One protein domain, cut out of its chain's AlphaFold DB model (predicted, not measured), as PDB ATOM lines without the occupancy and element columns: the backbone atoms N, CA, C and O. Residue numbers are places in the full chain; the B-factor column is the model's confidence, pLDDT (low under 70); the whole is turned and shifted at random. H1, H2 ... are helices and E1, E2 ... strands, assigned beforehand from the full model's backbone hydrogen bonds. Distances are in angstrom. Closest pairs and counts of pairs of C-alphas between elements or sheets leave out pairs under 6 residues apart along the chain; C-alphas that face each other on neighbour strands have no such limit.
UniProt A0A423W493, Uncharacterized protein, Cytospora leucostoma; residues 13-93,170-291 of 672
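Overview. This is residues 13 to 93 and 170 to 291 of the 672 residues of an uncharacterized protein of Cytospora leucostoma (UniProt A0A423W493). A twisted sheet of seven strands makes a wall, in which the long hairpin E3 and E4 reaches past E1 and E2 to where the short hairpin E6 and E7 joins it; the small two-strand sheet E8 and E9 packs on E2 and E3, and H4 packs across E5. Off to one side, apart from the seven-strand sheet, H2 and H3 fold into a helical hairpin whose residues 215 to 220 and 223 to 227 stand free. The printed part has 203 residues with six named helices and nine named strands, in the order E1 E2 E3 E4 E5 E6 E7 H1 H2 H3 E8 H4 E9 H5 H6, of mixed class, helices and strands. The larger sheet is branched and its neighbour pairs are antiparallel, as is the pair E8 and E9. The whole is compact, with a radius of gyration of the C-alphas of 18.7 A, and spans 53 by 45 by 41 A.

Arrangement. E1, residues 13 to 19, E2, residues 24 to 31, E3, residues 36 to 48, E4, residues 52 to 64, and E5, residues 69 to 74, form a meander, each strand the antiparallel neighbour of the one before. Within hydrogen-bond range are N 14 and O 28 at 2.8 A between E1 and E2, N 27 and O 40 at 2.8 A between E2 and E3, N 43 and O 57 at 2.8 A between E3 and E4, and N 62 and O 71 at 2.9 A between E4 and E5. E4 bends by 53 degrees at residue 57. E3 lies on one side of E4; on the other side are E5, beside residues 59 to 64, and E6, residues 78 to 81, beside residues 52 to 54, with N 54 and O 78 2.7 A apart. E6 and E7, residues 89 to 92, form a hairpin, with N 79 and O 91 2.8 A apart. H1, residues 188 to 191, is close to but not clearly touching H2, residues 193 to 201; the closest C-alphas, of Arg 189 and Ile 196, are 7.8 A apart. H2 and H3, residues 204 to 227, touch through residues 204 to 211 of H3 alone, opposite ways at a shallow tilt of 16 degrees; the closest C-alphas, of Ala 198 and Ile 207, are 5.1 A apart. E8, residues 237 to 240, is antiparallel to E9, residues 265 to 268, with N 238 and O 267 2.8 A apart. The closest C-alphas of E3 and E9, of Tyr 41 and Trp 266, are 6.4 A apart. H4, residues 244 to 250, is on the larger sheet at a height over the sheet of 8.0 A, over E5 and across the strands, at 73 degrees to E5 on the local plane; the closest C-alphas of the two, of Leu 72 and Leu 249, are 6.8 A apart. H5, residues 270 to 273, only grazes that sheet. H6, residues 285 to 291, is on it at a height of 4.9 A, over none of its strands; the C-alphas of Val 44 and Ala 286, the closest of E3 and H6, are 6.8 A apart. In H2, H3, H4 and H6 every O i to N i+4 pair is within hydrogen-bond range; H1 and H5 are too short for such a pair.

Along the chain. E1 begins at C-alpha 13, (-41.938, 10.337, 51.982). From first to last C-alpha, E2 measures 24.0 A, E3 37.7 A, E4 35.4 A and H3 34.5 A. H3 begins at C-alpha 204, (-72.159, 15.649, 44.124), and H6 ends at C-alpha 291, (-58.561, 16.840, 40.068).

Size, cuts and confidence. The two C-alphas farthest apart, of Phe 67 and Gln 205, are 53.6 A apart. Residues 94 to 169 are not printed, and C-alphas 93 and 170 stand 23.9 A apart across the cut. The links H4 to E9 and H5 to H6 are long. The mean pLDDT of the printed part is 80.3; 32 residues are under 70, namely 49 to 51, 82 to 87, 204 and 270 to 291.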
ATOM      1  N   LEU A  13     -41.345   9.089  52.472       85.38
ATOM      2  CA  LEU A  13     -41.938  10.337  51.982       85.38
ATOM      3  C   LEU A  13     -42.585  11.082  53.151       85.38
ATOM      4  O   LEU A  13     -43.510  10.574  53.782       85.38
ATOM      5  N   ILE A  14     -42.133  12.307  53.401       85.56
ATOM      6  CA  ILE A  14     -42.728  13.236  54.358       85.56
ATOM      7  C   ILE A  14     -43.301  14.417  53.581       85.56
ATOM      8  O   ILE A  14     -42.621  14.987  52.731       85.56
ATOM      9  N   SER A  15     -44.537  14.814  53.869       87.94
ATOM     10  CA  SER A  15     -45.157  15.990  53.255       87.94
ATOM     11  C   SER A  15     -46.055  16.712  54.251       87.94
ATOM     12  O   SER A  15     -46.691  16.071  55.088       87.94
ATOM     13  N   GLU A  16     -46.079  18.042  54.163       87.69
ATOM     14  CA  GLU A  16     -46.912  18.912  54.989       87.69
ATOM     15  C   GLU A  16     -47.400  20.128  54.191       87.69
ATOM     16  O   GLU A  16     -46.638  20.770  53.463       87.69
ATOM     17  N   GLN A  17     -48.671  20.495  54.367       88.88
ATOM     18  CA  GLN A  17     -49.189  21.779  53.893       88.88
ATOM     19  C   GLN A  17     -48.735  22.888  54.844       88.88
ATOM     20  O   GLN A  17     -49.397  23.166  55.839       88.88
ATOM     21  N   VAL A  18     -47.614  23.530  54.523       90.62
ATOM     22  CA  VAL A  18     -46.956  24.555  55.352       90.62
ATOM     23  C   VAL A  18     -47.611  25.940  55.273       90.62
ATOM     24  O   VAL A  18     -47.264  26.836  56.035       90.62
ATOM     25  N   SER A  19     -48.562  26.138  54.357       88.00
ATOM     26  CA  SER A  19     -49.398  27.344  54.280       88.00
ATOM     27  C   SER A  19     -50.682  27.080  53.492       88.00
ATOM     28  O   SER A  19     -50.661  26.352  52.500       88.00
ATOM     29  N   HIS A  20     -51.798  27.699  53.887       84.38
ATOM     30  CA  HIS A  20     -53.073  27.642  53.151       84.38
ATOM     31  C   HIS A  20     -53.313  28.872  52.256       84.38
ATOM     32  O   HIS A  20     -53.833  28.745  51.151       84.38
ATOM     33  N   HIS A  21     -52.895  30.060  52.704       81.62
ATOM     34  CA  HIS A  21     -53.035  31.315  51.965       81.62
ATOM     35  C   HIS A  21     -51.688  32.055  51.924       81.62
ATOM     36  O   HIS A  21     -51.360  32.745  52.889       81.62
ATOM     37  N   PRO A  22     -50.906  31.932  50.834       84.88
ATOM     38  CA  PRO A  22     -51.143  31.096  49.645       84.88
ATOM     39  C   PRO A  22     -50.940  29.591  49.929       84.88
ATOM     40  O   PRO A  22     -50.289  29.250  50.921       84.88
ATOM     41  N   PRO A  23     -51.466  28.677  49.091       86.88
ATOM     42  CA  PRO A  23     -51.293  27.241  49.288       86.88
ATOM     43  C   PRO A  23     -49.848  26.828  48.983       86.88
ATOM     44  O   PRO A  23     -49.391  26.948  47.846       86.88
ATOM     45  N   ILE A  24     -49.136  26.343  50.001       89.94
ATOM     46  CA  ILE A  24     -47.755  25.860  49.896       89.94
ATOM     47  C   ILE A  24     -47.660  24.478  50.536       89.94
ATOM     48  O   ILE A  24     -48.110  24.281  51.668       89.94
ATOM     49  N   THR A  25     -47.058  23.537  49.813       90.94
ATOM     50  CA  THR A  25     -46.733  22.192  50.308       90.94
ATOM     51  C   THR A  25     -45.223  22.039  50.368       90.94
ATOM     52  O   THR A  25     -44.542  22.379  49.402       90.94
ATOM     53  N   ALA A  26     -44.707  21.535  51.484       90.75
ATOM     54  CA  ALA A  26     -43.319  21.115  51.618       90.75
ATOM     55  C   ALA A  26     -43.236  19.584  51.635       90.75
ATOM     56  O   ALA A  26     -44.177  18.901  52.054       90.75
ATOM     57  N   MET A  27     -42.122  19.048  51.148       90.75
ATOM     58  CA  MET A  27     -41.867  17.616  51.072       90.75
ATOM     59  C   MET A  27     -40.405  17.276  51.355       90.75
ATOM     60  O   MET A  27     -39.507  18.082  51.118       90.75
ATOM     61  N   ALA A  28     -40.183  16.056  51.833       86.88
ATOM     62  CA  ALA A  28     -38.878  15.424  51.924       86.88
ATOM     63  C   ALA A  28     -38.983  13.942  51.540       86.88
ATOM     64  O   ALA A  28     -39.937  13.266  51.923       86.88
ATOM     65  N   ILE A  29     -38.003  13.446  50.790       87.12
ATOM     66  CA  ILE A  29     -37.838  12.040  50.415       87.12
ATOM     67  C   ILE A  29     -36.483  11.590  50.947       87.12
ATOM     68  O   ILE A  29     -35.487  12.263  50.699       87.12
ATOM     69  N   ILE A  30     -36.437  10.500  51.710       86.62
ATOM     70  CA  ILE A  30     -35.221  10.092  52.425       86.62
ATOM     71  C   ILE A  30     -35.041   8.583  52.341       86.62
ATOM     72  O   ILE A  30     -35.922   7.831  52.752       86.62
ATOM     73  N   ASP A  31     -33.881   8.166  51.858       87.75
ATOM     74  CA  ASP A  31     -33.348   6.813  51.937       87.75
ATOM     75  C   ASP A  31     -32.006   6.886  52.676       87.75
ATOM     76  O   ASP A  31     -30.989   7.313  52.123       87.75
ATOM     77  N   ASP A  32     -32.027   6.524  53.959       84.38
ATOM     78  CA  ASP A  32     -30.838   6.575  54.814       84.38
ATOM     79  C   ASP A  32     -29.836   5.459  54.481       84.38
ATOM     80  O   ASP A  32     -28.641   5.614  54.717       84.38
ATOM     81  N   GLU A  33     -30.309   4.334  53.937       84.81
ATOM     82  CA  GLU A  33     -29.483   3.155  53.651       84.81
ATOM     83  C   GLU A  33     -28.565   3.404  52.451       84.81
ATOM     84  O   GLU A  33     -27.410   2.967  52.450       84.81
ATOM     85  N   HIS A  34     -29.057   4.152  51.461       86.69
ATOM     86  CA  HIS A  34     -28.326   4.499  50.241       86.69
ATOM     87  C   HIS A  34     -27.797   5.939  50.232       86.69
ATOM     88  O   HIS A  34     -27.112   6.331  49.283       86.69
ATOM     89  N   GLY A  35     -28.095   6.725  51.271       89.62
ATOM     90  CA  GLY A  35     -27.642   8.111  51.390       89.62
ATOM     91  C   GLY A  35     -28.269   9.042  50.349       89.62
ATOM     92  O   GLY A  35     -27.604   9.932  49.816       89.62
ATOM     93  N   ILE A  36     -29.543   8.817  50.013       90.44
ATOM     94  CA  ILE A  36     -30.294   9.630  49.048       90.44
ATOM     95  C   ILE A  36     -31.306  10.473  49.813       90.44
ATOM     96  O   ILE A  36     -32.167   9.953  50.522       90.44
ATOM     97  N   ARG A  37     -31.240  11.796  49.655       89.38
ATOM     98  CA  ARG A  37     -32.186  12.717  50.295       89.38
ATOM     99  C   ARG A  37     -32.630  13.793  49.327       89.38
ATOM    100  O   ARG A  37     -31.803  14.410  48.673       89.38
ATOM    101  N   ALA A  38     -33.923  14.058  49.275       90.25
ATOM    102  CA  ALA A  38     -34.471  15.203  48.578       90.25
ATOM    103  C   ALA A  38     -35.381  15.996  49.505       90.25
ATOM    104  O   ALA A  38     -36.105  15.427  50.319       90.25
ATOM    105  N   ASP A  39     -35.380  17.312  49.364       89.12
ATOM    106  CA  ASP A  39     -36.348  18.177  50.017       89.12
ATOM    107  C   ASP A  39     -36.743  19.320  49.089       89.12
ATOM    108  O   ASP A  39     -35.981  19.724  48.212       89.12
ATOM    109  N   GLY A  40     -37.967  19.805  49.237       91.06
ATOM    110  CA  GLY A  40     -38.487  20.842  48.365       91.06
ATOM    111  C   GLY A  40     -39.824  21.371  48.831       91.06
ATOM    112  O   GLY A  40     -40.464  20.833  49.737       91.06
ATOM    113  N   TYR A  41     -40.255  22.451  48.200       92.12
ATOM    114  CA  TYR A  41     -41.546  23.060  48.473       92.12
ATOM    115  C   TYR A  41     -42.100  23.723  47.222       92.12
ATOM    116  O   TYR A  41     -41.348  24.184  46.363       92.12
ATOM    117  N   ALA A  42     -43.425  23.788  47.140       89.88
ATOM    118  CA  ALA A  42     -44.138  24.339  46.001       89.88
ATOM    119  C   ALA A  42     -45.314  25.199  46.466       89.88
ATOM    120  O   ALA A  42     -46.189  24.729  47.197       89.88
ATOM    121  N   ARG A  43     -45.355  26.451  46.002       91.31
ATOM    122  CA  ARG A  43     -46.586  27.236  45.903       91.31
ATOM    123  C   ARG A  43     -47.235  26.937  44.565       91.31
ATOM    124  O   ARG A  43     -46.570  27.001  43.533       91.31
ATOM    125  N   VAL A  44     -48.536  26.689  44.587       84.75
ATOM    126  CA  VAL A  44     -49.323  26.499  43.369       84.75
ATOM    127  C   VAL A  44     -50.171  27.739  43.119       84.75
ATOM    128  O   VAL A  44     -50.880  28.203  44.011       84.75
ATOM    129  N   GLU A  45     -50.099  28.270  41.904       84.50
ATOM    130  CA  GLU A  45     -50.990  29.322  41.418       84.50
ATOM    131  C   GLU A  45     -51.768  28.790  40.221       84.50
ATOM    132  O   GLU A  45     -51.188  28.232  39.296       84.50
ATOM    133  N   MET A  46     -53.086  28.952  40.246       80.69
ATOM    134  CA  MET A  46     -53.963  28.493  39.175       80.69
ATOM    135  C   MET A  46     -54.578  29.702  38.487       80.69
ATOM    136  O   MET A  46     -55.116  30.583  39.159       80.69
ATOM    137  N   THR A  47     -54.509  29.738  37.161       77.69
ATOM    138  CA  THR A  47     -55.173  30.751  36.334       77.69
ATOM    139  C   THR A  47     -56.086  30.063  35.331       77.69
ATOM    140  O   THR A  47     -55.721  29.038  34.758       77.69
ATOM    141  N   PHE A  48     -57.273  30.628  35.118       70.00
ATOM    142  CA  PHE A  48     -58.219  30.158  34.114       70.00
ATOM    143  C   PHE A  48     -58.302  31.168  32.968       70.00
ATOM    144  O   PHE A  48     -58.616  32.335  33.193       70.00
ATOM    145  N   ASN A  49     -58.007  30.724  31.749       59.09
ATOM    146  CA  ASN A  49     -58.038  31.543  30.529       59.09
ATOM    147  C   ASN A  49     -58.552  30.744  29.314       59.09
ATOM    148  O   ASN A  49     -58.112  30.964  28.186       59.09
ATOM    149  N   GLY A  50     -59.452  29.782  29.549       54.56
ATOM    150  CA  GLY A  50     -59.888  28.784  28.556       54.56
ATOM    151  C   GLY A  50     -59.061  27.498  28.597       54.56
ATOM    152  O   GLY A  50     -59.475  26.468  28.078       54.56
ATOM    153  N   ASN A  51     -57.922  27.542  29.288       62.50
ATOM    154  CA  ASN A  51     -57.238  26.390  29.859       62.50
ATOM    155  C   ASN A  51     -57.098  26.609  31.372       62.50
ATOM    156  O   ASN A  51     -57.324  27.719  31.866       62.50
ATOM    157  N   VAL A  52     -56.698  25.567  32.103       76.50
ATOM    158  CA  VAL A  52     -56.222  25.729  33.484       76.50
ATOM    159  C   VAL A  52     -54.703  25.726  33.445       76.50
ATOM    160  O   VAL A  52     -54.086  24.686  33.221       76.50
ATOM    161  N   ASP A  53     -54.110  26.897  33.651       80.81
ATOM    162  CA  ASP A  53     -52.667  27.053  33.784       80.81
ATOM    163  C   ASP A  53     -52.298  26.938  35.270       80.81
ATOM    164  O   ASP A  53     -52.750  27.723  36.108       80.81
ATOM    165  N   ILE A  54     -51.489  25.936  35.599       85.38
ATOM    166  CA  ILE A  54     -50.999  25.627  36.940       85.38
ATOM    167  C   ILE A  54     -49.525  26.006  36.989       85.38
ATOM    168  O   ILE A  54     -48.656  25.286  36.495       85.38
ATOM    169  N   ARG A  55     -49.243  27.144  37.614       88.19
ATOM    170  CA  ARG A  55     -47.885  27.617  37.842       88.19
ATOM    171  C   ARG A  55     -47.339  27.050  39.147       88.19
ATOM    172  O   ARG A  55     -47.975  27.191  40.196       88.19
ATOM    173  N   GLN A  56     -46.146  26.462  39.095       86.50
ATOM    174  CA  GLN A  56     -45.461  25.916  40.265       86.50
ATOM    175  C   GLN A  56     -44.270  26.801  40.637       86.50
ATOM    176  O   GLN A  56     -43.298  26.935  39.901       86.50
ATOM    177  N   ILE A  57     -44.344  27.440  41.805       90.31
ATOM    178  CA  ILE A  57     -43.292  28.326  42.308       90.31
ATOM    179  C   ILE A  57     -42.590  27.628  43.464       90.31
ATOM    180  O   ILE A  57     -43.167  27.441  44.535       90.31
ATOM    181  N   GLY A  58     -41.334  27.264  43.250       90.06
ATOM    182  CA  GLY A  58     -40.562  26.481  44.200       90.06
ATOM    183  C   GLY A  58     -39.450  25.710  43.509       90.06
ATOM    184  O   GLY A  58     -39.148  25.957  42.342       90.06
ATOM    185  N   HIS A  59     -38.825  24.806  44.250       91.31
ATOM    186  CA  HIS A  59     -37.801  23.891  43.753       91.31
ATOM    187  C   HIS A  59     -37.650  22.718  44.723       91.31
ATOM    188  O   HIS A  59     -38.147  22.767  45.854       91.31
ATOM    189  N   ALA A  60     -36.936  21.688  44.280       92.06
ATOM    190  CA  ALA A  60     -36.399  20.657  45.154       92.06
ATOM    191  C   ALA A  60     -34.874  20.588  45.015       92.06
ATOM    192  O   ALA A  60     -34.325  20.892  43.956       92.06
ATOM    193  N   ILE A  61     -34.200  20.192  46.088       93.19
ATOM    194  CA  ILE A  61     -32.790  19.815  46.089       93.19
ATOM    195  C   ILE A  61     -32.714  18.324  46.375       93.19
ATOM    196  O   ILE A  61     -33.292  17.866  47.356       93.19
ATOM    197  N   LEU A  62     -31.999  17.587  45.533       94.25
ATOM    198  CA  LEU A  62     -31.640  16.187  45.742       94.25
ATOM    199  C   LEU A  62     -30.148  16.107  46.060       94.25
ATOM    200  O   LEU A  62     -29.351  16.717  45.361       94.25
ATOM    201  N   HIS A  63     -29.779  15.324  47.064       93.62
ATOM    202  CA  HIS A  63     -28.405  14.987  47.393       93.62
ATOM    203  C   HIS A  63     -28.197  13.474  47.344       93.62
ATOM    204  O   HIS A  63     -29.049  12.712  47.817       93.62
ATOM    205  N   ILE A  64     -27.047  13.057  46.814       93.81
ATOM    206  CA  ILE A  64     -26.624  11.657  46.741       93.81
ATOM    207  C   ILE A  64     -25.238  11.512  47.383       93.81
ATOM    208  O   ILE A  64     -24.234  11.906  46.788       93.81
ATOM    209  N   ASP A  65     -25.176  10.878  48.557       93.19
ATOM    210  CA  ASP A  65     -23.942  10.755  49.354       93.19
ATOM    211  C   ASP A  65     -22.827  10.027  48.598       93.19
ATOM    212  O   ASP A  65     -21.656  10.383  48.703       93.19
ATOM    213  N   LYS A  66     -23.188   9.020  47.790       94.12
ATOM    214  CA  LYS A  66     -22.230   8.230  47.000       94.12
ATOM    215  C   LYS A  66     -21.342   9.095  46.099       94.12
ATOM    216  O   LYS A  66     -20.210   8.701  45.819       94.12
ATOM    217  N   PHE A  67     -21.863  10.222  45.621       94.56
ATOM    218  CA  PHE A  67     -21.155  11.112  44.705       94.56
ATOM    219  C   PHE A  67     -20.780  12.454  45.343       94.56
ATOM    220  O   PHE A  67     -20.019  13.196  44.732       94.56
ATOM    221  N   ASP A  68     -21.268  12.742  46.556       95.00
ATOM    222  CA  ASP A  68     -21.213  14.075  47.173       95.00
ATOM    223  C   ASP A  68     -21.764  15.157  46.222       95.00
ATOM    224  O   ASP A  68     -21.164  16.205  45.973       95.00
ATOM    225  N   GLU A  69     -22.917  14.853  45.614       95.62
ATOM    226  CA  GLU A  69     -23.530  15.685  44.581       95.62
ATOM    227  C   GLU A  69     -24.907  16.197  44.994       95.62
ATOM    228  O   GLU A  69     -25.764  15.431  45.438       95.62
ATOM    229  N   ASP A  70     -25.124  17.495  44.766       96.44
ATOM    230  CA  ASP A  70     -26.405  18.173  44.922       96.44
ATOM    231  C   ASP A  70     -26.992  18.517  43.549       96.44
ATOM    232  O   ASP A  70     -26.291  18.988  42.650       96.44
ATOM    233  N   TYR A  71     -28.303  18.362  43.415       94.88
ATOM    234  CA  TYR A  71     -29.058  18.596  42.195       94.88
ATOM    235  C   TYR A  71     -30.221  19.543  42.471       94.88
ATOM    236  O   TYR A  71     -31.089  19.250  43.291       94.88
ATOM    237  N   LEU A  72     -30.271  20.664  41.753       94.81
ATOM    238  CA  LEU A  72     -31.423  21.559  41.740       94.81
ATOM    239  C   LEU A  72     -32.453  21.043  40.743       94.81
ATOM    240  O   LEU A  72     -32.201  21.062  39.537       94.81
ATOM    241  N   ILE A  73     -33.618  20.642  41.242       92.25
ATOM    242  CA  ILE A  73     -34.713  20.093  40.450       92.25
ATOM    243  C   ILE A  73     -35.809  21.161  40.281       92.25
ATOM    244  O   ILE A  73     -36.365  21.638  41.280       92.25
ATOM    245  N   PRO A  74     -36.141  21.548  39.033       90.38
ATOM    246  CA  PRO A  74     -37.252  22.448  38.760       90.38
ATOM    247  C   PRO A  74     -38.611  21.797  38.994       90.38
ATOM    248  O   PRO A  74     -38.780  20.594  38.814       90.38
ATOM    249  N   LEU A  75     -39.606  22.632  39.288       89.62
ATOM    250  CA  LEU A  75     -41.013  22.250  39.243       89.62
ATOM    251  C   LEU A  75     -41.631  22.831  37.965       89.62
ATOM    252  O   LEU A  75     -41.678  24.055  37.839       89.62
ATOM    253  N   PRO A  76     -42.045  21.998  36.998       87.44
ATOM    254  CA  PRO A  76     -42.571  22.496  35.738       87.44
ATOM    255  C   PRO A  76     -43.975  23.084  35.883       87.44
ATOM    256  O   PRO A  76     -44.804  22.550  36.618       87.44
ATOM    257  N   ASP A  77     -44.276  24.135  35.129       87.31
ATOM    258  CA  ASP A  77     -45.647  24.617  34.980       87.31
ATOM    259  C   ASP A  77     -46.460  23.605  34.157       87.31
ATOM    260  O   ASP A  77     -45.973  23.012  33.187       87.31
ATOM    261  N   ILE A  78     -47.712  23.394  34.559       87.38
ATOM    262  CA  ILE A  78     -48.618  22.423  33.946       87.38
ATOM    263  C   ILE A  78     -49.782  23.177  33.327       87.38
ATOM    264  O   ILE A  78     -50.429  23.991  33.978       87.38
ATOM    265  N   LYS A  79     -50.102  22.852  32.081       84.12
ATOM    266  CA  LYS A  79     -51.301  23.324  31.404       84.12
ATOM    267  C   LYS A  79     -52.285  22.176  31.257       84.12
ATOM    268  O   LYS A  79     -51.957  21.154  30.661       84.12
ATOM    269  N   VAL A  80     -53.497  22.329  31.775       82.38
ATOM    270  CA  VAL A  80     -54.580  21.367  31.540       82.38
ATOM    271  C   VAL A  80     -55.280  21.735  30.239       82.38
ATOM    272  O   VAL A  80     -55.782  22.850  30.092       82.38
ATOM    273  N   ARG A  81     -55.316  20.788  29.303       75.25
ATOM    274  CA  ARG A  81     -55.958  20.911  27.987       75.25
ATOM    275  C   ARG A  81     -57.107  19.921  27.842       75.25
ATOM    276  O   ARG A  81     -57.313  19.081  28.707       75.25
ATOM    277  N   GLY A  82     -57.826  19.996  26.717       68.50
ATOM    278  CA  GLY A  82     -58.843  19.008  26.338       68.50
ATOM    279  C   GLY A  82     -60.256  19.305  26.843       68.50
ATOM    280  O   GLY A  82     -61.100  18.412  26.846       68.50
ATOM    281  N   PHE A  83     -60.523  20.551  27.250       64.19
ATOM    282  CA  PHE A  83     -61.857  20.996  27.671       64.19
ATOM    283  C   PHE A  83     -62.886  20.822  26.544       64.19
ATOM    284  O   PHE A  83     -63.922  20.207  26.765       64.19
ATOM    285  N   LEU A  84     -62.548  21.232  25.315       51.72
ATOM    286  CA  LEU A  84     -63.427  21.103  24.139       51.72
ATOM    287  C   LEU A  84     -63.685  19.652  23.713       51.72
ATOM    288  O   LEU A  84     -64.747  19.326  23.202       51.72
ATOM    289  N   SER A  85     -62.707  18.763  23.897       51.84
ATOM    290  CA  SER A  85     -62.858  17.347  23.549       51.84
ATOM    291  C   SER A  85     -63.527  16.528  24.657       51.84
ATOM    292  O   SER A  85     -63.657  15.311  24.509       51.84
ATOM    293  N   GLY A  86     -63.882  17.156  25.788       54.06
ATOM    294  CA  GLY A  86     -64.367  16.472  26.990       54.06
ATOM    295  C   GLY A  86     -63.350  15.494  27.595       54.06
ATOM    296  O   GLY A  86     -63.718  14.618  28.374       54.06
ATOM    297  N   ARG A  87     -62.070  15.594  27.211       63.09
ATOM    298  CA  ARG A  87     -60.992  14.670  27.587       63.09
ATOM    299  C   ARG A  87     -59.829  15.475  28.138       63.09
ATOM    300  O   ARG A  87     -58.886  15.781  27.412       63.09
ATOM    301  N   LEU A  88     -59.919  15.816  29.419       71.56
ATOM    302  CA  LEU A  88     -58.919  16.637  30.088       71.56
ATOM    303  C   LEU A  88     -57.597  15.888  30.260       71.56
ATOM    304  O   LEU A  88     -57.582  14.725  30.661       71.56
ATOM    305  N   TYR A  89     -56.484  16.552  29.954       75.06
ATOM    306  CA  TYR A  89     -55.146  15.996  30.142       75.06
ATOM    307  C   TYR A  89     -54.127  17.076  30.531       75.06
ATOM    308  O   TYR A  89     -54.246  18.221  30.083       75.06
ATOM    309  N   PRO A  90     -53.119  16.731  31.355       82.62
ATOM    310  CA  PRO A  90     -52.028  17.638  31.676       82.62
ATOM    311  C   PRO A  90     -50.994  17.658  30.549       82.62
ATOM    312  O   PRO A  90     -50.676  16.626  29.960       82.62
ATOM    313  N   GLU A  91     -50.425  18.827  30.293       84.50
ATOM    314  CA  GLU A  91     -49.308  19.015  29.377       84.50
ATOM    315  C   GLU A  91     -48.269  19.941  30.020       84.50
ATOM    316  O   GLU A  91     -48.609  20.988  30.570       84.50
ATOM    317  N   VAL A  92     -46.999  19.548  29.959       87.50
ATOM    318  CA  VAL A  92     -45.875  20.382  30.404       87.50
ATOM    319  C   VAL A  92     -45.345  21.155  29.206       87.50
ATOM    320  O   VAL A  92     -45.176  20.582  28.131       87.50
ATOM    321  N   LEU A  93     -45.079  22.447  29.384       86.00
ATOM    322  CA  LEU A  93     -44.574  23.322  28.328       86.00
ATOM    323  C   LEU A  93     -43.413  24.173  28.841       86.00
ATOM    324  O   LEU A  93     -43.346  24.513  30.023       86.00
ATOM    325  N   ASN A 170     -40.138  -0.593  34.899       81.19
ATOM    326  CA  ASN A 170     -40.339   0.841  35.125       81.19
ATOM    327  C   ASN A 170     -41.653   1.150  35.856       81.19
ATOM    328  O   ASN A 170     -42.000   2.318  36.058       81.19
ATOM    329  N   ARG A 171     -42.403   0.115  36.261       79.50
ATOM    330  CA  ARG A 171     -43.646   0.290  37.017       79.50
ATOM    331  C   ARG A 171     -43.372   1.028  38.333       79.50
ATOM    332  O   ARG A 171     -42.403   0.701  39.022       79.50
ATOM    333  N   PRO A 172     -44.238   1.981  38.730       76.06
ATOM    334  CA  PRO A 172     -44.070   2.698  39.985       76.06
ATOM    335  C   PRO A 172     -43.974   1.748  41.177       76.06
ATOM    336  O   PRO A 172     -44.748   0.795  41.300       76.06
ATOM    337  N   ALA A 173     -43.053   2.046  42.089       77.12
ATOM    338  CA  ALA A 173     -42.976   1.339  43.354       77.12
ATOM    339  C   ALA A 173     -44.270   1.544  44.161       77.12
ATOM    340  O   ALA A 173     -44.726   2.685  44.291       77.12
ATOM    341  N   PRO A 174     -44.866   0.480  44.732       74.50
ATOM    342  CA  PRO A 174     -46.017   0.644  45.601       74.50
ATOM    343  C   PRO A 174     -45.591   1.408  46.854       74.50
ATOM    344  O   PRO A 174     -44.607   1.066  47.511       74.50
ATOM    345  N   ILE A 175     -46.356   2.438  47.202       78.69
ATOM    346  CA  ILE A 175     -46.182   3.148  48.464       78.69
ATOM    347  C   ILE A 175     -46.882   2.363  49.577       78.69
ATOM    348  O   ILE A 175     -48.068   2.038  49.474       78.69
ATOM    349  N   ASN A 176     -46.154   2.049  50.646       82.19
ATOM    350  CA  ASN A 176     -46.752   1.470  51.841       82.19
ATOM    351  C   ASN A 176     -47.395   2.590  52.671       82.19
ATOM    352  O   ASN A 176     -46.701   3.510  53.099       82.19
ATOM    353  N   ILE A 177     -48.712   2.532  52.861       83.06
ATOM    354  CA  ILE A 177     -49.487   3.519  53.621       83.06
ATOM    355  C   ILE A 177     -50.347   2.761  54.626       83.06
ATOM    356  O   ILE A 177     -51.003   1.784  54.262       83.06
ATOM    357  N   ASP A 178     -50.376   3.238  55.870       84.75
ATOM    358  CA  ASP A 178     -51.184   2.633  56.924       84.75
ATOM    359  C   ASP A 178     -52.695   2.654  56.586       84.75
ATOM    360  O   ASP A 178     -53.178   3.587  55.930       84.75
ATOM    361  N   PRO A 179     -53.476   1.660  57.053       88.62
ATOM    362  CA  PRO A 179     -54.938   1.693  56.995       88.62
ATOM    363  C   PRO A 179     -55.519   2.973  57.609       88.62
ATOM    364  O   PRO A 179     -54.964   3.506  58.572       88.62
ATOM    365  N   ILE A 180     -56.653   3.452  57.084       87.25
ATOM    366  CA  ILE A 180     -57.266   4.739  57.472       87.25
ATOM    367  C   ILE A 180     -57.523   4.812  58.984       87.25
ATOM    368  O   ILE A 180     -57.338   5.862  59.595       87.25
ATOM    369  N   GLU A 181     -57.880   3.696  59.613       89.50
ATOM    370  CA  GLU A 181     -58.199   3.604  61.041       89.50
ATOM    371  C   GLU A 181     -56.965   3.829  61.926       89.50
ATOM    372  O   GLU A 181     -57.089   4.246  63.080       89.50
ATOM    373  N   LYS A 182     -55.772   3.551  61.386       88.44
ATOM    374  CA  LYS A 182     -54.481   3.692  62.072       88.44
ATOM    375  C   LYS A 182     -53.794   5.031  61.803       88.44
ATOM    376  O   LYS A 182     -52.862   5.361  62.532       88.44
ATOM    377  N   GLN A 183     -54.251   5.779  60.802       85.50
ATOM    378  CA  GLN A 183     -53.710   7.095  60.464       85.50
ATOM    379  C   GLN A 183     -54.093   8.143  61.511       85.50
ATOM    380  O   GLN A 183     -55.189   8.100  62.066       85.50
ATOM    381  N   ASP A 184     -53.236   9.127  61.756       86.19
ATOM    382  CA  ASP A 184     -53.578  10.320  62.530       86.19
ATOM    383  C   ASP A 184     -54.730  11.096  61.847       86.19
ATOM    384  O   ASP A 184     -54.820  11.125  60.614       86.19
ATOM    385  N   PRO A 185     -55.644  11.737  62.603       85.56
ATOM    386  CA  PRO A 185     -56.771  12.470  62.019       85.56
ATOM    387  C   PRO A 185     -56.388  13.585  61.033       85.56
ATOM    388  O   PRO A 185     -57.243  14.024  60.266       85.56
ATOM    389  N   TRP A 186     -55.134  14.049  61.054       83.00
ATOM    390  CA  TRP A 186     -54.600  15.071  60.153       83.00
ATOM    391  C   TRP A 186     -53.913  14.507  58.904       83.00
ATOM    392  O   TRP A 186     -53.464  15.281  58.055       83.00
ATOM    393  N   GLU A 187     -53.810  13.186  58.766       82.94
ATOM    394  CA  GLU A 187     -53.324  12.558  57.537       82.94
ATOM    395  C   GLU A 187     -54.385  12.623  56.437       82.94
ATOM    396  O   GLU A 187     -55.583  12.499  56.692       82.94
ATOM    397  N   SER A 188     -53.953  12.815  55.187       85.31
ATOM    398  CA  SER A 188     -54.850  13.188  54.081       85.31
ATOM    399  C   SER A 188     -56.028  12.247  53.894       85.31
ATOM    400  O   SER A 188     -57.161  12.708  53.794       85.31
ATOM    401  N   ARG A 189     -55.778  10.930  53.840       86.62
ATOM    402  CA  ARG A 189     -56.834   9.960  53.522       86.62
ATOM    403  C   ARG A 189     -57.887   9.925  54.624       86.62
ATOM    404  O   ARG A 189     -59.067   9.859  54.307       86.62
ATOM    405  N   ARG A 190     -57.473  10.036  55.892       89.62
ATOM    406  CA  ARG A 190     -58.389  10.110  57.034       89.62
ATOM    407  C   ARG A 190     -59.112  11.456  57.116       89.62
ATOM    408  O   ARG A 190     -60.331  11.475  57.257       89.62
ATOM    409  N   ALA A 191     -58.398  12.572  56.979       86.38
ATOM    410  CA  ALA A 191     -58.981  13.916  57.034       86.38
ATOM    411  C   ALA A 191     -60.015  14.157  55.920       86.38
ATOM    412  O   ALA A 191     -61.034  14.808  56.148       86.38
ATOM    413  N   TRP A 192     -59.768  13.610  54.724       88.81
ATOM    414  CA  TRP A 192     -60.630  13.734  53.546       88.81
ATOM    415  C   TRP A 192     -61.552  12.531  53.320       88.81
ATOM    416  O   TRP A 192     -62.210  12.487  52.284       88.81
ATOM    417  N   ALA A 193     -61.638  11.579  54.257       88.44
ATOM    418  CA  ALA A 193     -62.344  10.310  54.057       88.44
ATOM    419  C   ALA A 193     -63.786  10.491  53.552       88.44
ATOM    420  O   ALA A 193     -64.149   9.883  52.551       88.44
ATOM    421  N   GLY A 194     -64.570  11.385  54.170       86.62
ATOM    422  CA  GLY A 194     -65.951  11.661  53.747       86.62
ATOM    423  C   GLY A 194     -66.052  12.246  52.333       86.62
ATOM    424  O   GLY A 194     -66.902  11.844  51.549       86.62
ATOM    425  N   VAL A 195     -65.128  13.137  51.958       85.81
ATOM    426  CA  VAL A 195     -65.085  13.701  50.598       85.81
ATOM    427  C   VAL A 195     -64.677  12.637  49.579       85.81
ATOM    428  O   VAL A 195     -65.258  12.574  48.501       85.81
ATOM    429  N   ILE A 196     -63.692  11.799  49.908       84.12
ATOM    430  CA  ILE A 196     -63.221  10.713  49.039       84.12
ATOM    431  C   ILE A 196     -64.330   9.674  48.829       84.12
ATOM    432  O   ILE A 196     -64.551   9.254  47.695       84.12
ATOM    433  N   ASP A 197     -65.050   9.296  49.886       86.38
ATOM    434  CA  ASP A 197     -66.189   8.379  49.796       86.38
ATOM    435  C   ASP A 197     -67.297   8.951  48.899       86.38
ATOM    436  O   ASP A 197     -67.730   8.301  47.947       86.38
ATOM    437  N   ALA A 198     -67.672  10.216  49.106       77.25
ATOM    438  CA  ALA A 198     -68.654  10.896  48.266       77.25
ATOM    439  C   ALA A 198     -68.223  10.980  46.785       77.25
ATOM    440  O   ALA A 198     -69.043  10.754  45.893       77.25
ATOM    441  N   ILE A 199     -66.930  11.226  46.509       75.19
ATOM    442  CA  ILE A 199     -66.360  11.180  45.149       75.19
ATOM    443  C   ILE A 199     -66.518   9.785  44.539       75.19
ATOM    444  O   ILE A 199     -66.991   9.672  43.410       75.19
ATOM    445  N   ASN A 200     -66.165   8.730  45.277       78.62
ATOM    446  CA  ASN A 200     -66.246   7.352  44.789       78.62
ATOM    447  C   ASN A 200     -67.691   6.919  44.496       78.62
ATOM    448  O   ASN A 200     -67.923   6.153  43.565       78.62
ATOM    449  N   ARG A 201     -68.666   7.439  45.254       84.75
ATOM    450  CA  ARG A 201     -70.102   7.215  45.016       84.75
ATOM    451  C   ARG A 201     -70.683   8.080  43.893       84.75
ATOM    452  O   ARG A 201     -71.805   7.836  43.459       84.75
ATOM    453  N   GLY A 202     -69.951   9.094  43.428       72.19
ATOM    454  CA  GLY A 202     -70.442  10.067  42.452       72.19
ATOM    455  C   GLY A 202     -71.527  11.007  42.995       72.19
ATOM    456  O   GLY A 202     -72.235  11.633  42.203       72.19
ATOM    457  N   ASP A 203     -71.666  11.127  44.320       81.88
ATOM    458  CA  ASP A 203     -72.684  11.959  44.969       81.88
ATOM    459  C   ASP A 203     -72.194  13.404  45.103       81.88
ATOM    460  O   ASP A 203     -71.452  13.774  46.011       81.88
ATOM    461  N   THR A 204     -72.621  14.255  44.175       69.88
ATOM    462  CA  THR A 204     -72.159  15.649  44.124       69.88
ATOM    463  C   THR A 204     -72.635  16.483  45.315       69.88
ATOM    464  O   THR A 204     -71.912  17.378  45.760       69.88
ATOM    465  N   GLN A 205     -73.832  16.212  45.841       79.50
ATOM    466  CA  GLN A 205     -74.357  16.968  46.979       79.50
ATOM    467  C   GLN A 205     -73.546  16.656  48.234       79.50
ATOM    468  O   GLN A 205     -73.151  17.573  48.960       79.50
ATOM    469  N   ASP A 206     -73.227  15.381  48.430       81.25
ATOM    470  CA  ASP A 206     -72.456  14.927  49.578       81.25
ATOM    471  C   ASP A 206     -70.982  15.368  49.506       81.25
ATOM    472  O   ASP A 206     -70.422  15.821  50.505       81.25
ATOM    473  N   ILE A 207     -70.380  15.405  48.306       74.88
ATOM    474  CA  ILE A 207     -69.044  16.003  48.095       74.88
ATOM    475  C   ILE A 207     -69.014  17.444  48.618       74.88
ATOM    476  O   ILE A 207     -68.099  17.833  49.352       74.88
ATOM    477  N   ILE A 208     -70.009  18.257  48.240       76.38
ATOM    478  CA  ILE A 208     -70.096  19.662  48.658       76.38
ATOM    479  C   ILE A 208     -70.315  19.757  50.171       76.38
ATOM    480  O   ILE A 208     -69.700  20.614  50.820       76.38
ATOM    481  N   ALA A 209     -71.166  18.899  50.736       83.12
ATOM    482  CA  ALA A 209     -71.477  18.882  52.160       83.12
ATOM    483  C   ALA A 209     -70.243  18.545  53.012       83.12
ATOM    484  O   ALA A 209     -69.854  19.349  53.869       83.12
ATOM    485  N   GLU A 210     -69.571  17.425  52.734       86.19
ATOM    486  CA  GLU A 210     -68.391  16.976  53.483       86.19
ATOM    487  C   GLU A 210     -67.198  17.928  53.294       86.19
ATOM    488  O   GLU A 210     -66.517  18.279  54.265       86.19
ATOM    489  N   LYS A 211     -67.001  18.478  52.087       84.00
ATOM    490  CA  LYS A 211     -65.984  19.517  51.853       84.00
ATOM    491  C   LYS A 211     -66.276  20.778  52.666       84.00
ATOM    492  O   LYS A 211     -65.389  21.318  53.330       84.00
ATOM    493  N   SER A 212     -67.527  21.241  52.656       81.06
ATOM    494  CA  SER A 212     -67.945  22.434  53.402       81.06
ATOM    495  C   SER A 212     -67.769  22.263  54.906       81.06
ATOM    496  O   SER A 212     -67.384  23.206  55.597       81.06
ATOM    497  N   LYS A 213     -68.062  21.072  55.424       85.44
ATOM    498  CA  LYS A 213     -67.895  20.704  56.831       85.44
ATOM    499  C   LYS A 213     -66.430  20.810  57.259       85.44
ATOM    500  O   LYS A 213     -66.143  21.514  58.231       85.44
ATOM    501  N   LEU A 214     -65.509  20.219  56.493       83.19
ATOM    502  CA  LEU A 214     -64.070  20.283  56.768       83.19
ATOM    503  C   LEU A 214     -63.526  21.721  56.682       83.19
ATOM    504  O   LEU A 214     -62.842  22.187  57.595       83.19
ATOM    505  N   GLU A 215     -63.880  22.471  55.634       81.19
ATOM    506  CA  GLU A 215     -63.436  23.861  55.468       81.19
ATOM    507  C   GLU A 215     -63.965  24.791  56.566       81.19
ATOM    508  O   GLU A 215     -63.236  25.648  57.069       81.19
ATOM    509  N   LYS A 216     -65.235  24.638  56.965       84.38
ATOM    510  CA  LYS A 216     -65.820  25.428  58.059       84.38
ATOM    511  C   LYS A 216     -65.136  25.116  59.387       84.38
ATOM    512  O   LYS A 216     -64.889  26.049  60.152       84.38
ATOM    513  N   ALA A 217     -64.804  23.851  59.654       80.75
ATOM    514  CA  ALA A 217     -64.044  23.469  60.841       80.75
ATOM    515  C   ALA A 217     -62.659  24.139  60.854       80.75
ATOM    516  O   ALA A 217     -62.314  24.794  61.838       80.75
ATOM    517  N   GLN A 218     -61.925  24.096  59.735       81.38
ATOM    518  CA  GLN A 218     -60.636  24.786  59.593       81.38
ATOM    519  C   GLN A 218     -60.752  26.301  59.810       81.38
ATOM    520  O   GLN A 218     -59.989  26.876  60.584       81.38
ATOM    521  N   ARG A 219     -61.742  26.962  59.192       83.06
ATOM    522  CA  ARG A 219     -61.972  28.409  59.371       83.06
ATOM    523  C   ARG A 219     -62.246  28.770  60.832       83.06
ATOM    524  O   ARG A 219     -61.728  29.776  61.311       83.06
ATOM    525  N   ARG A 220     -63.029  27.953  61.549       87.31
ATOM    526  CA  ARG A 220     -63.302  28.149  62.982       87.31
ATOM    527  C   ARG A 220     -62.037  27.993  63.822       87.31
ATOM    528  O   ARG A 220     -61.786  28.851  64.656       87.31
ATOM    529  N   MET A 221     -61.221  26.970  63.562       83.81
ATOM    530  CA  MET A 221     -59.940  26.789  64.255       83.81
ATOM    531  C   MET A 221     -59.019  28.000  64.079       83.81
ATOM    532  O   MET A 221     -58.556  28.551  65.071       83.81
ATOM    533  N   ARG A 222     -58.832  28.483  62.841       84.62
ATOM    534  CA  ARG A 222     -58.006  29.675  62.562       84.62
ATOM    535  C   ARG A 222     -58.548  30.944  63.220       84.62
ATOM    536  O   ARG A 222     -57.774  31.795  63.650       84.62
ATOM    537  N   ALA A 223     -59.872  31.083  63.306       85.56
ATOM    538  CA  ALA A 223     -60.495  32.202  64.004       85.56
ATOM    539  C   ALA A 223     -60.240  32.148  65.520       85.56
ATOM    540  O   ALA A 223     -59.949  33.185  66.115       85.56
ATOM    541  N   THR A 224     -60.305  30.958  66.126       88.62
ATOM    542  CA  THR A 224     -59.989  30.748  67.547       88.62
ATOM    543  C   THR A 224     -58.513  31.004  67.837       88.62
ATOM    544  O   THR A 224     -58.217  31.812  68.707       88.62
ATOM    545  N   GLU A 225     -57.588  30.429  67.063       87.56
ATOM    546  CA  GLU A 225     -56.144  30.675  67.216       87.56
ATOM    547  C   GLU A 225     -55.825  32.175  67.161       87.56
ATOM    548  O   GLU A 225     -55.158  32.708  68.046       87.56
ATOM    549  N   LYS A 226     -56.394  32.888  66.179       86.69
ATOM    550  CA  LYS A 226     -56.235  34.341  66.058       86.69
ATOM    551  C   LYS A 226     -56.796  35.095  67.266       86.69
ATOM    552  O   LYS A 226     -56.189  36.073  67.697       86.69
ATOM    553  N   LYS A 227     -57.954  34.678  67.789       90.00
ATOM    554  CA  LYS A 227     -58.564  35.273  68.988       90.00
ATOM    555  C   LYS A 227     -57.685  35.060  70.222       90.00
ATOM    556  O   LYS A 227     -57.562  35.973  71.033       90.00
ATOM    557  N   ASP A 228     -57.057  33.896  70.319       92.94
ATOM    558  CA  ASP A 228     -56.233  33.490  71.456       92.94
ATOM    559  C   ASP A 228     -54.768  33.950  71.319       92.94
ATOM    560  O   ASP A 228     -53.932  33.631  72.164       92.94
ATOM    561  N   GLY A 229     -54.436  34.702  70.259       90.12
ATOM    562  CA  GLY A 229     -53.080  35.184  69.985       90.12
ATOM    563  C   GLY A 229     -52.090  34.075  69.615       90.12
ATOM    564  O   GLY A 229     -50.882  34.291  69.677       90.12
ATOM    565  N   GLN A 230     -52.586  32.894  69.243       89.06
ATOM    566  CA  GLN A 230     -51.779  31.759  68.821       89.06
ATOM    567  C   GLN A 230     -51.551  31.807  67.308       89.06
ATOM    568  O   GLN A 230     -52.464  32.079  66.526       89.06
ATOM    569  N   SER A 231     -50.325  31.517  66.885       81.75
ATOM    570  CA  SER A 231     -49.991  31.293  65.482       81.75
ATOM    571  C   SER A 231     -49.875  29.804  65.215       81.75
ATOM    572  O   SER A 231     -49.204  29.082  65.950       81.75
ATOM    573  N   TRP A 232     -50.496  29.346  64.134       86.25
ATOM    574  CA  TRP A 232     -50.252  27.998  63.650       86.25
ATOM    575  C   TRP A 232     -48.852  27.886  63.058       86.25
ATOM    576  O   TRP A 232     -48.452  28.712  62.235       86.25
ATOM    577  N   GLU A 233     -48.141  26.833  63.447       86.44
ATOM    578  CA  GLU A 233     -46.823  26.499  62.924       86.44
ATOM    579  C   GLU A 233     -46.825  25.088  62.327       86.44
ATOM    580  O   GLU A 233     -47.432  24.179  62.908       86.44
ATOM    581  N   PRO A 234     -46.128  24.875  61.198       88.94
ATOM    582  CA  PRO A 234     -45.910  23.539  60.667       88.94
ATOM    583  C   PRO A 234     -45.140  22.659  61.653       88.94
ATOM    584  O   PRO A 234     -44.188  23.098  62.309       88.94
ATOM    585  N   LEU A 235     -45.550  21.398  61.735       88.12
ATOM    586  CA  LEU A 235     -44.998  20.417  62.660       88.12
ATOM    587  C   LEU A 235     -43.658  19.861  62.169       88.12
ATOM    588  O   LEU A 235     -42.743  19.668  62.967       88.12
ATOM    589  N   LEU A 236     -43.548  19.572  60.872       87.12
ATOM    590  CA  LEU A 236     -42.458  18.785  60.285       87.12
ATOM    591  C   LEU A 236     -41.438  19.651  59.543       87.12
ATOM    592  O   LEU A 236     -40.301  19.223  59.339       87.12
ATOM    593  N   PHE A 237     -41.816  20.876  59.185       90.69
ATOM    594  CA  PHE A 237     -40.962  21.815  58.464       90.69
ATOM    595  C   PHE A 237     -40.743  23.104  59.263       90.69
ATOM    596  O   PHE A 237     -41.527  23.487  60.133       90.69
ATOM    597  N   THR A 238     -39.633  23.778  58.984       91.19
ATOM    598  CA  THR A 238     -39.318  25.118  59.488       91.19
ATOM    599  C   THR A 238     -39.178  26.084  58.334       91.19
ATOM    600  O   THR A 238     -38.615  25.741  57.292       91.19
ATOM    601  N   ARG A 239     -39.645  27.308  58.562       90.50
ATOM    602  CA  ARG A 239     -39.417  28.446  57.682       90.50
ATOM    603  C   ARG A 239     -38.042  29.050  57.971       90.50
ATOM    604  O   ARG A 239     -37.712  29.284  59.129       90.50
ATOM    605  N   GLY A 240     -37.273  29.321  56.927       84.94
ATOM    606  CA  GLY A 240     -36.037  30.094  56.979       84.94
ATOM    607  C   GLY A 240     -35.930  31.056  55.799       84.94
ATOM    608  O   GLY A 240     -36.795  31.080  54.924       84.94
ATOM    609  N   ASP A 241     -34.837  31.817  55.767       77.31
ATOM    610  CA  ASP A 241     -34.669  32.933  54.824       77.31
ATOM    611  C   ASP A 241     -33.521  32.714  53.825       77.31
ATOM    612  O   ASP A 241     -33.285  33.540  52.949       77.31
ATOM    613  N   ARG A 242     -32.777  31.605  53.943       77.62
ATOM    614  CA  ARG A 242     -31.607  31.322  53.102       77.62
ATOM    615  C   ARG A 242     -31.510  29.848  52.743       77.62
ATOM    616  O   ARG A 242     -31.779  28.981  53.569       77.62
ATOM    617  N   HIS A 243     -31.045  29.580  51.526       85.94
ATOM    618  CA  HIS A 243     -30.777  28.230  51.051       85.94
ATOM    619  C   HIS A 243     -29.369  28.146  50.443       85.94
ATOM    620  O   HIS A 243     -29.166  28.407  49.262       85.94
ATOM    621  N   GLU A 244     -28.366  27.782  51.245       89.75
ATOM    622  CA  GLU A 244     -26.954  27.843  50.822       89.75
ATOM    623  C   GLU A 244     -26.639  26.967  49.605       89.75
ATOM    624  O   GLU A 244     -26.004  27.442  48.665       89.75
ATOM    625  N   ILE A 245     -27.118  25.719  49.600       91.38
ATOM    626  CA  ILE A 245     -26.919  24.785  48.480       91.38
ATOM    627  C   ILE A 245     -27.556  25.332  47.199       91.38
ATOM    628  O   ILE A 245     -26.882  25.413  46.176       91.38
ATOM    629  N   PHE A 246     -28.807  25.805  47.265       92.31
ATOM    630  CA  PHE A 246     -29.464  26.477  46.145       92.31
ATOM    631  C   PHE A 246     -28.601  27.617  45.597       92.31
ATOM    632  O   PHE A 246     -28.308  27.624  44.406       92.31
ATOM    633  N   HIS A 247     -28.129  28.536  46.449       92.62
ATOM    634  CA  HIS A 247     -27.313  29.673  46.006       92.62
ATOM    635  C   HIS A 247     -26.006  29.244  45.321       92.62
ATOM    636  O   HIS A 247     -25.635  29.845  44.315       92.62
ATOM    637  N   LYS A 248     -25.343  28.191  45.817       92.44
ATOM    638  CA  LYS A 248     -24.150  27.615  45.171       92.44
ATOM    639  C   LYS A 248     -24.481  27.017  43.799       92.44
ATOM    640  O   LYS A 248     -23.778  27.265  42.821       92.44
ATOM    641  N   LEU A 249     -25.571  26.257  43.701       92.56
ATOM    642  CA  LEU A 249     -25.984  25.616  42.449       92.56
ATOM    643  C   LEU A 249     -26.360  26.644  41.379       92.56
ATOM    644  O   LEU A 249     -25.945  26.511  40.226       92.56
ATOM    645  N   VAL A 250     -27.085  27.699  41.750       90.44
ATOM    646  CA  VAL A 250     -27.620  28.687  40.799       90.44
ATOM    647  C   VAL A 250     -26.644  29.789  40.408       90.44
ATOM    648  O   VAL A 250     -26.974  30.581  39.524       90.44
ATOM    649  N   GLU A 251     -25.459  29.860  41.018       88.50
ATOM    650  CA  GLU A 251     -24.449  30.861  40.671       88.50
ATOM    651  C   GLU A 251     -24.166  30.845  39.157       88.50
ATOM    652  O   GLU A 251     -23.868  29.793  38.584       88.50
ATOM    653  N   GLY A 252     -24.310  32.000  38.499       80.88
ATOM    654  CA  GLY A 252     -24.151  32.133  37.044       80.88
ATOM    655  C   GLY A 252     -25.339  31.643  36.201       80.88
ATOM    656  O   GLY A 252     -25.196  31.488  34.990       80.88
ATOM    657  N   THR A 253     -26.503  31.391  36.807       83.31
ATOM    658  CA  THR A 253     -27.751  31.028  36.110       83.31
ATOM    659  C   THR A 253     -28.836  32.095  36.311       83.31
ATOM    660  O   THR A 253     -28.688  33.002  37.126       83.31
ATOM    661  N   ASN A 254     -29.957  31.978  35.590       81.81
ATOM    662  CA  ASN A 254     -31.102  32.891  35.725       81.81
ATOM    663  C   ASN A 254     -32.077  32.504  36.851       81.81
ATOM    664  O   ASN A 254     -33.132  33.129  36.993       81.81
ATOM    665  N   TRP A 255     -31.763  31.466  37.628       85.06
ATOM    666  CA  TRP A 255     -32.608  31.028  38.731       85.06
ATOM    667  C   TRP A 255     -32.699  32.091  39.818       85.06
ATOM    668  O   TRP A 255     -31.708  32.708  40.208       85.06
ATOM    669  N   ARG A 256     -33.912  32.270  40.340       84.50
ATOM    670  CA  ARG A 256     -34.182  33.140  41.483       84.50
ATOM    671  C   ARG A 256     -34.851  32.334  42.574       84.50
ATOM    672  O   ARG A 256     -35.788  31.579  42.304       84.50
ATOM    673  N   LEU A 257     -34.372  32.522  43.797       85.00
ATOM    674  CA  LEU A 257     -35.129  32.119  44.966       85.00
ATOM    675  C   LEU A 257     -36.394  33.001  44.991       85.00
ATOM    676  O   LEU A 257     -36.333  34.189  44.686       85.00
ATOM    677  N   ASN A 258     -37.560  32.382  45.181       85.75
ATOM    678  CA  ASN A 258     -38.860  33.065  45.180       85.75
ATOM    679  C   ASN A 258     -39.467  33.057  46.593       85.75
ATOM    680  O   ASN A 258     -40.667  32.835  46.755       85.75
ATOM    681  N   GLU A 259     -38.636  33.264  47.613       85.19
ATOM    682  CA  GLU A 259     -38.976  33.161  49.035       85.19
ATOM    683  C   GLU A 259     -40.143  34.070  49.435       85.19
ATOM    684  O   GLU A 259     -41.008  33.656  50.205       85.19
ATOM    685  N   GLU A 260     -40.252  35.264  48.850       86.25
ATOM    686  CA  GLU A 260     -41.385  36.168  49.084       86.25
ATOM    687  C   GLU A 260     -42.711  35.549  48.626       86.25
ATOM    688  O   GLU A 260     -43.738  35.665  49.297       86.25
ATOM    689  N   LYS A 261     -42.694  34.835  47.493       87.00
ATOM    690  CA  LYS A 261     -43.884  34.171  46.958       87.00
ATOM    691  C   LYS A 261     -44.193  32.885  47.711       87.00
ATOM    692  O   LYS A 261     -45.365  32.550  47.849       87.00
ATOM    693  N   THR A 262     -43.191  32.173  48.210       89.00
ATOM    694  CA  THR A 262     -43.368  30.892  48.913       89.00
ATOM    695  C   THR A 262     -43.464  31.031  50.428       89.00
ATOM    696  O   THR A 262     -43.473  30.022  51.129       89.00
ATOM    697  N   GLY A 263     -43.564  32.257  50.948       86.50
ATOM    698  CA  GLY A 263     -43.661  32.495  52.385       86.50
ATOM    699  C   GLY A 263     -42.425  32.008  53.143       86.50
ATOM    700  O   GLY A 263     -42.566  31.530  54.261       86.50
ATOM    701  N   GLY A 264     -41.243  32.114  52.533       90.00
ATOM    702  CA  GLY A 264     -39.952  31.650  53.039       90.00
ATOM    703  C   GLY A 264     -39.401  30.415  52.318       90.00
ATOM    704  O   GLY A 264     -39.994  29.894  51.367       90.00
ATOM    705  N   VAL A 265     -38.239  29.967  52.789       91.00
ATOM    706  CA  VAL A 265     -37.591  28.703  52.424       91.00
ATOM    707  C   VAL A 265     -38.021  27.644  53.430       91.00
ATOM    708  O   VAL A 265     -37.793  27.797  54.629       91.00
ATOM    709  N   TRP A 266     -38.629  26.560  52.957       91.50
ATOM    710  CA  TRP A 266     -39.095  25.482  53.825       91.50
ATOM    711  C   TRP A 266     -38.071  24.359  53.870       91.50
ATOM    712  O   TRP A 266     -37.675  23.836  52.833       91.50
ATOM    713  N   ARG A 267     -37.635  23.994  55.078       88.81
ATOM    714  CA  ARG A 267     -36.654  22.928  55.313       88.81
ATOM    715  C   ARG A 267     -37.191  21.937  56.332       88.81
ATOM    716  O   ARG A 267     -37.910  22.310  57.258       88.81
ATOM    717  N   GLY A 268     -36.832  20.676  56.154       83.25
ATOM    718  CA  GLY A 268     -37.238  19.602  57.045       83.25
ATOM    719  C   GLY A 268     -36.643  19.681  58.444       83.25
ATOM    720  O   GLY A 268     -35.441  19.906  58.591       83.25
ATOM    721  N   ARG A 269     -37.442  19.398  59.479       81.25
ATOM    722  CA  ARG A 269     -36.949  19.154  60.843       81.25
ATOM    723  C   ARG A 269     -36.411  17.724  60.928       81.25
ATOM    724  O   ARG A 269     -37.084  16.839  61.445       81.25
ATOM    725  N   ILE A 270     -35.191  17.501  60.431       69.31
ATOM    726  CA  ILE A 270     -34.577  16.161  60.276       69.31
ATOM    727  C   ILE A 270     -34.644  15.323  61.568       69.31
ATOM    728  O   ILE A 270     -34.922  14.129  61.524       69.31
ATOM    729  N   GLN A 271     -34.483  15.953  62.733       63.38
ATOM    730  CA  GLN A 271     -34.585  15.296  64.046       63.38
ATOM    731  C   GLN A 271     -35.970  14.676  64.308       63.38
ATOM    732  O   GLN A 271     -36.069  13.630  64.945       63.38
ATOM    733  N   LEU A 272     -37.037  15.290  63.791       66.06
ATOM    734  CA  LEU A 272     -38.404  14.789  63.923       66.06
ATOM    735  C   LEU A 272     -38.714  13.676  62.923       66.06
ATOM    736  O   LEU A 272     -39.626  12.897  63.169       66.06
ATOM    737  N   TYR A 273     -37.952  13.546  61.836       67.50
ATOM    738  CA  TYR A 273     -38.195  12.513  60.824       67.50
ATOM    739  C   TYR A 273     -37.962  11.105  61.366       67.50
ATOM    740  O   TYR A 273     -38.684  10.180  61.005       67.50
ATOM    741  N   ASN A 274     -37.006  10.950  62.281       55.56
ATOM    742  CA  ASN A 274     -36.721   9.669  62.935       55.56
ATOM    743  C   ASN A 274     -37.724   9.346  64.055       55.56
ATOM    744  O   ASN A 274     -37.897   8.188  64.414       55.56
ATOM    745  N   MET A 275     -38.425  10.354  64.585       52.41
ATOM    746  CA  MET A 275     -39.552  10.159  65.507       52.41
ATOM    747  C   MET A 275     -40.875   9.937  64.756       52.41
ATOM    748  O   MET A 275     -41.793   9.302  65.274       52.41
ATOM    749  N   ALA A 276     -40.968  10.427  63.520       51.00
ATOM    750  CA  ALA A 276     -42.127  10.351  62.644       51.00
ATOM    751  C   ALA A 276     -42.197   9.025  61.866       51.00
ATOM    752  O   ALA A 276     -42.453   9.021  60.668       51.00
ATOM    753  N   HIS A 277     -42.073   7.880  62.549       44.47
ATOM    754  CA  HIS A 277     -42.392   6.564  61.963       44.47
ATOM    755  C   HIS A 277     -43.865   6.438  61.495       44.47
ATOM    756  O   HIS A 277     -44.250   5.387  60.993       44.47
ATOM    757  N   ARG A 278     -44.701   7.471  61.707       45.44
ATOM    758  CA  ARG A 278     -46.166   7.447  61.558       45.44
ATOM    759  C   ARG A 278     -46.812   8.742  61.037       45.44
ATOM    760  O   ARG A 278     -48.023   8.852  61.110       45.44
ATOM    761  N   ILE A 279     -46.064   9.763  60.604       40.97
ATOM    762  CA  ILE A 279     -46.681  11.079  60.318       40.97
ATOM    763  C   ILE A 279     -46.583  11.423  58.831       40.97
ATOM    764  O   ILE A 279     -45.586  11.982  58.382       40.97
ATOM    765  N   VAL A 280     -47.659  11.150  58.086       43.41
ATOM    766  CA  VAL A 280     -47.858  11.607  56.702       43.41
ATOM    767  C   VAL A 280     -48.990  12.647  56.663       43.41
ATOM    768  O   VAL A 280     -50.138  12.365  56.325       43.41
ATOM    769  N   ARG A 281     -48.686  13.909  56.993       41.50
ATOM    770  CA  ARG A 281     -49.661  15.019  56.930       41.50
ATOM    771  C   ARG A 281     -49.767  15.610  55.524       41.50
ATOM    772  O   ARG A 281     -49.513  16.789  55.303       41.50
ATOM    773  N   ILE A 282     -50.163  14.799  54.546       37.88
ATOM    774  CA  ILE A 282     -50.372  15.302  53.184       37.88
ATOM    775  C   ILE A 282     -51.592  16.240  53.179       37.88
ATOM    776  O   ILE A 282     -52.736  15.810  53.327       37.88
ATOM    777  N   GLY A 283     -51.373  17.533  52.952       34.34
ATOM    778  CA  GLY A 283     -52.422  18.416  52.455       34.34
ATOM    779  C   GLY A 283     -52.366  18.409  50.937       34.34
ATOM    780  O   GLY A 283     -51.547  19.084  50.334       34.34
ATOM    781  N   LEU A 284     -53.233  17.623  50.303       34.19
ATOM    782  CA  LEU A 284     -53.311  17.542  48.846       34.19
ATOM    783  C   LEU A 284     -54.316  18.566  48.291       34.19
ATOM    784  O   LEU A 284     -54.997  18.298  47.307       34.19
ATOM    785  N   LEU A 285     -54.473  19.734  48.927       33.69
ATOM    786  CA  LEU A 285     -55.570  20.644  48.574       33.69
ATOM    787  C   LEU A 285     -55.414  21.201  47.150       33.69
ATOM    788  O   LEU A 285     -56.401  21.347  46.435       33.69
ATOM    789  N   ALA A 286     -54.180  21.461  46.707       32.81
ATOM    790  CA  ALA A 286     -53.927  21.974  45.362       32.81
ATOM    791  C   ALA A 286     -54.136  20.899  44.277       32.81
ATOM    792  O   ALA A 286     -54.721  21.185  43.238       32.81
ATOM    793  N   PHE A 287     -53.748  19.645  44.531       32.44
ATOM    794  CA  PHE A 287     -53.914  18.562  43.554       32.44
ATOM    795  C   PHE A 287     -55.358  18.044  43.500       32.44
ATOM    796  O   PHE A 287     -55.868  17.794  42.413       32.44
ATOM    797  N   ILE A 288     -56.055  17.959  44.644       35.16
ATOM    798  CA  ILE A 288     -57.471  17.558  44.703       35.16
ATOM    799  C   ILE A 288     -58.369  18.627  44.079       35.16
ATOM    800  O   ILE A 288     -59.316  18.276  43.390       35.16
ATOM    801  N   THR A 289     -58.070  19.922  44.241       34.09
ATOM    802  CA  THR A 289     -58.870  20.976  43.586       34.09
ATOM    803  C   THR A 289     -58.707  20.934  42.063       34.09
ATOM    804  O   THR A 289     -59.698  21.031  41.347       34.09
ATOM    805  N   ALA A 290     -57.491  20.695  41.556       32.28
ATOM    806  CA  ALA A 290     -57.260  20.488  40.124       32.28
ATOM    807  C   ALA A 290     -57.911  19.188  39.606       32.28
ATOM    808  O   ALA A 290     -58.512  19.194  38.534       32.28
ATOM    809  N   LEU A 291     -57.873  18.098  40.382       31.05
ATOM    810  CA  LEU A 291     -58.561  16.840  40.068       31.05
ATOM    811  C   LEU A 291     -60.087  16.984  40.085       31.05
ATOM    812  O   LEU A 291     -60.730  16.454  39.192       31.05
TER     813      LEU A 291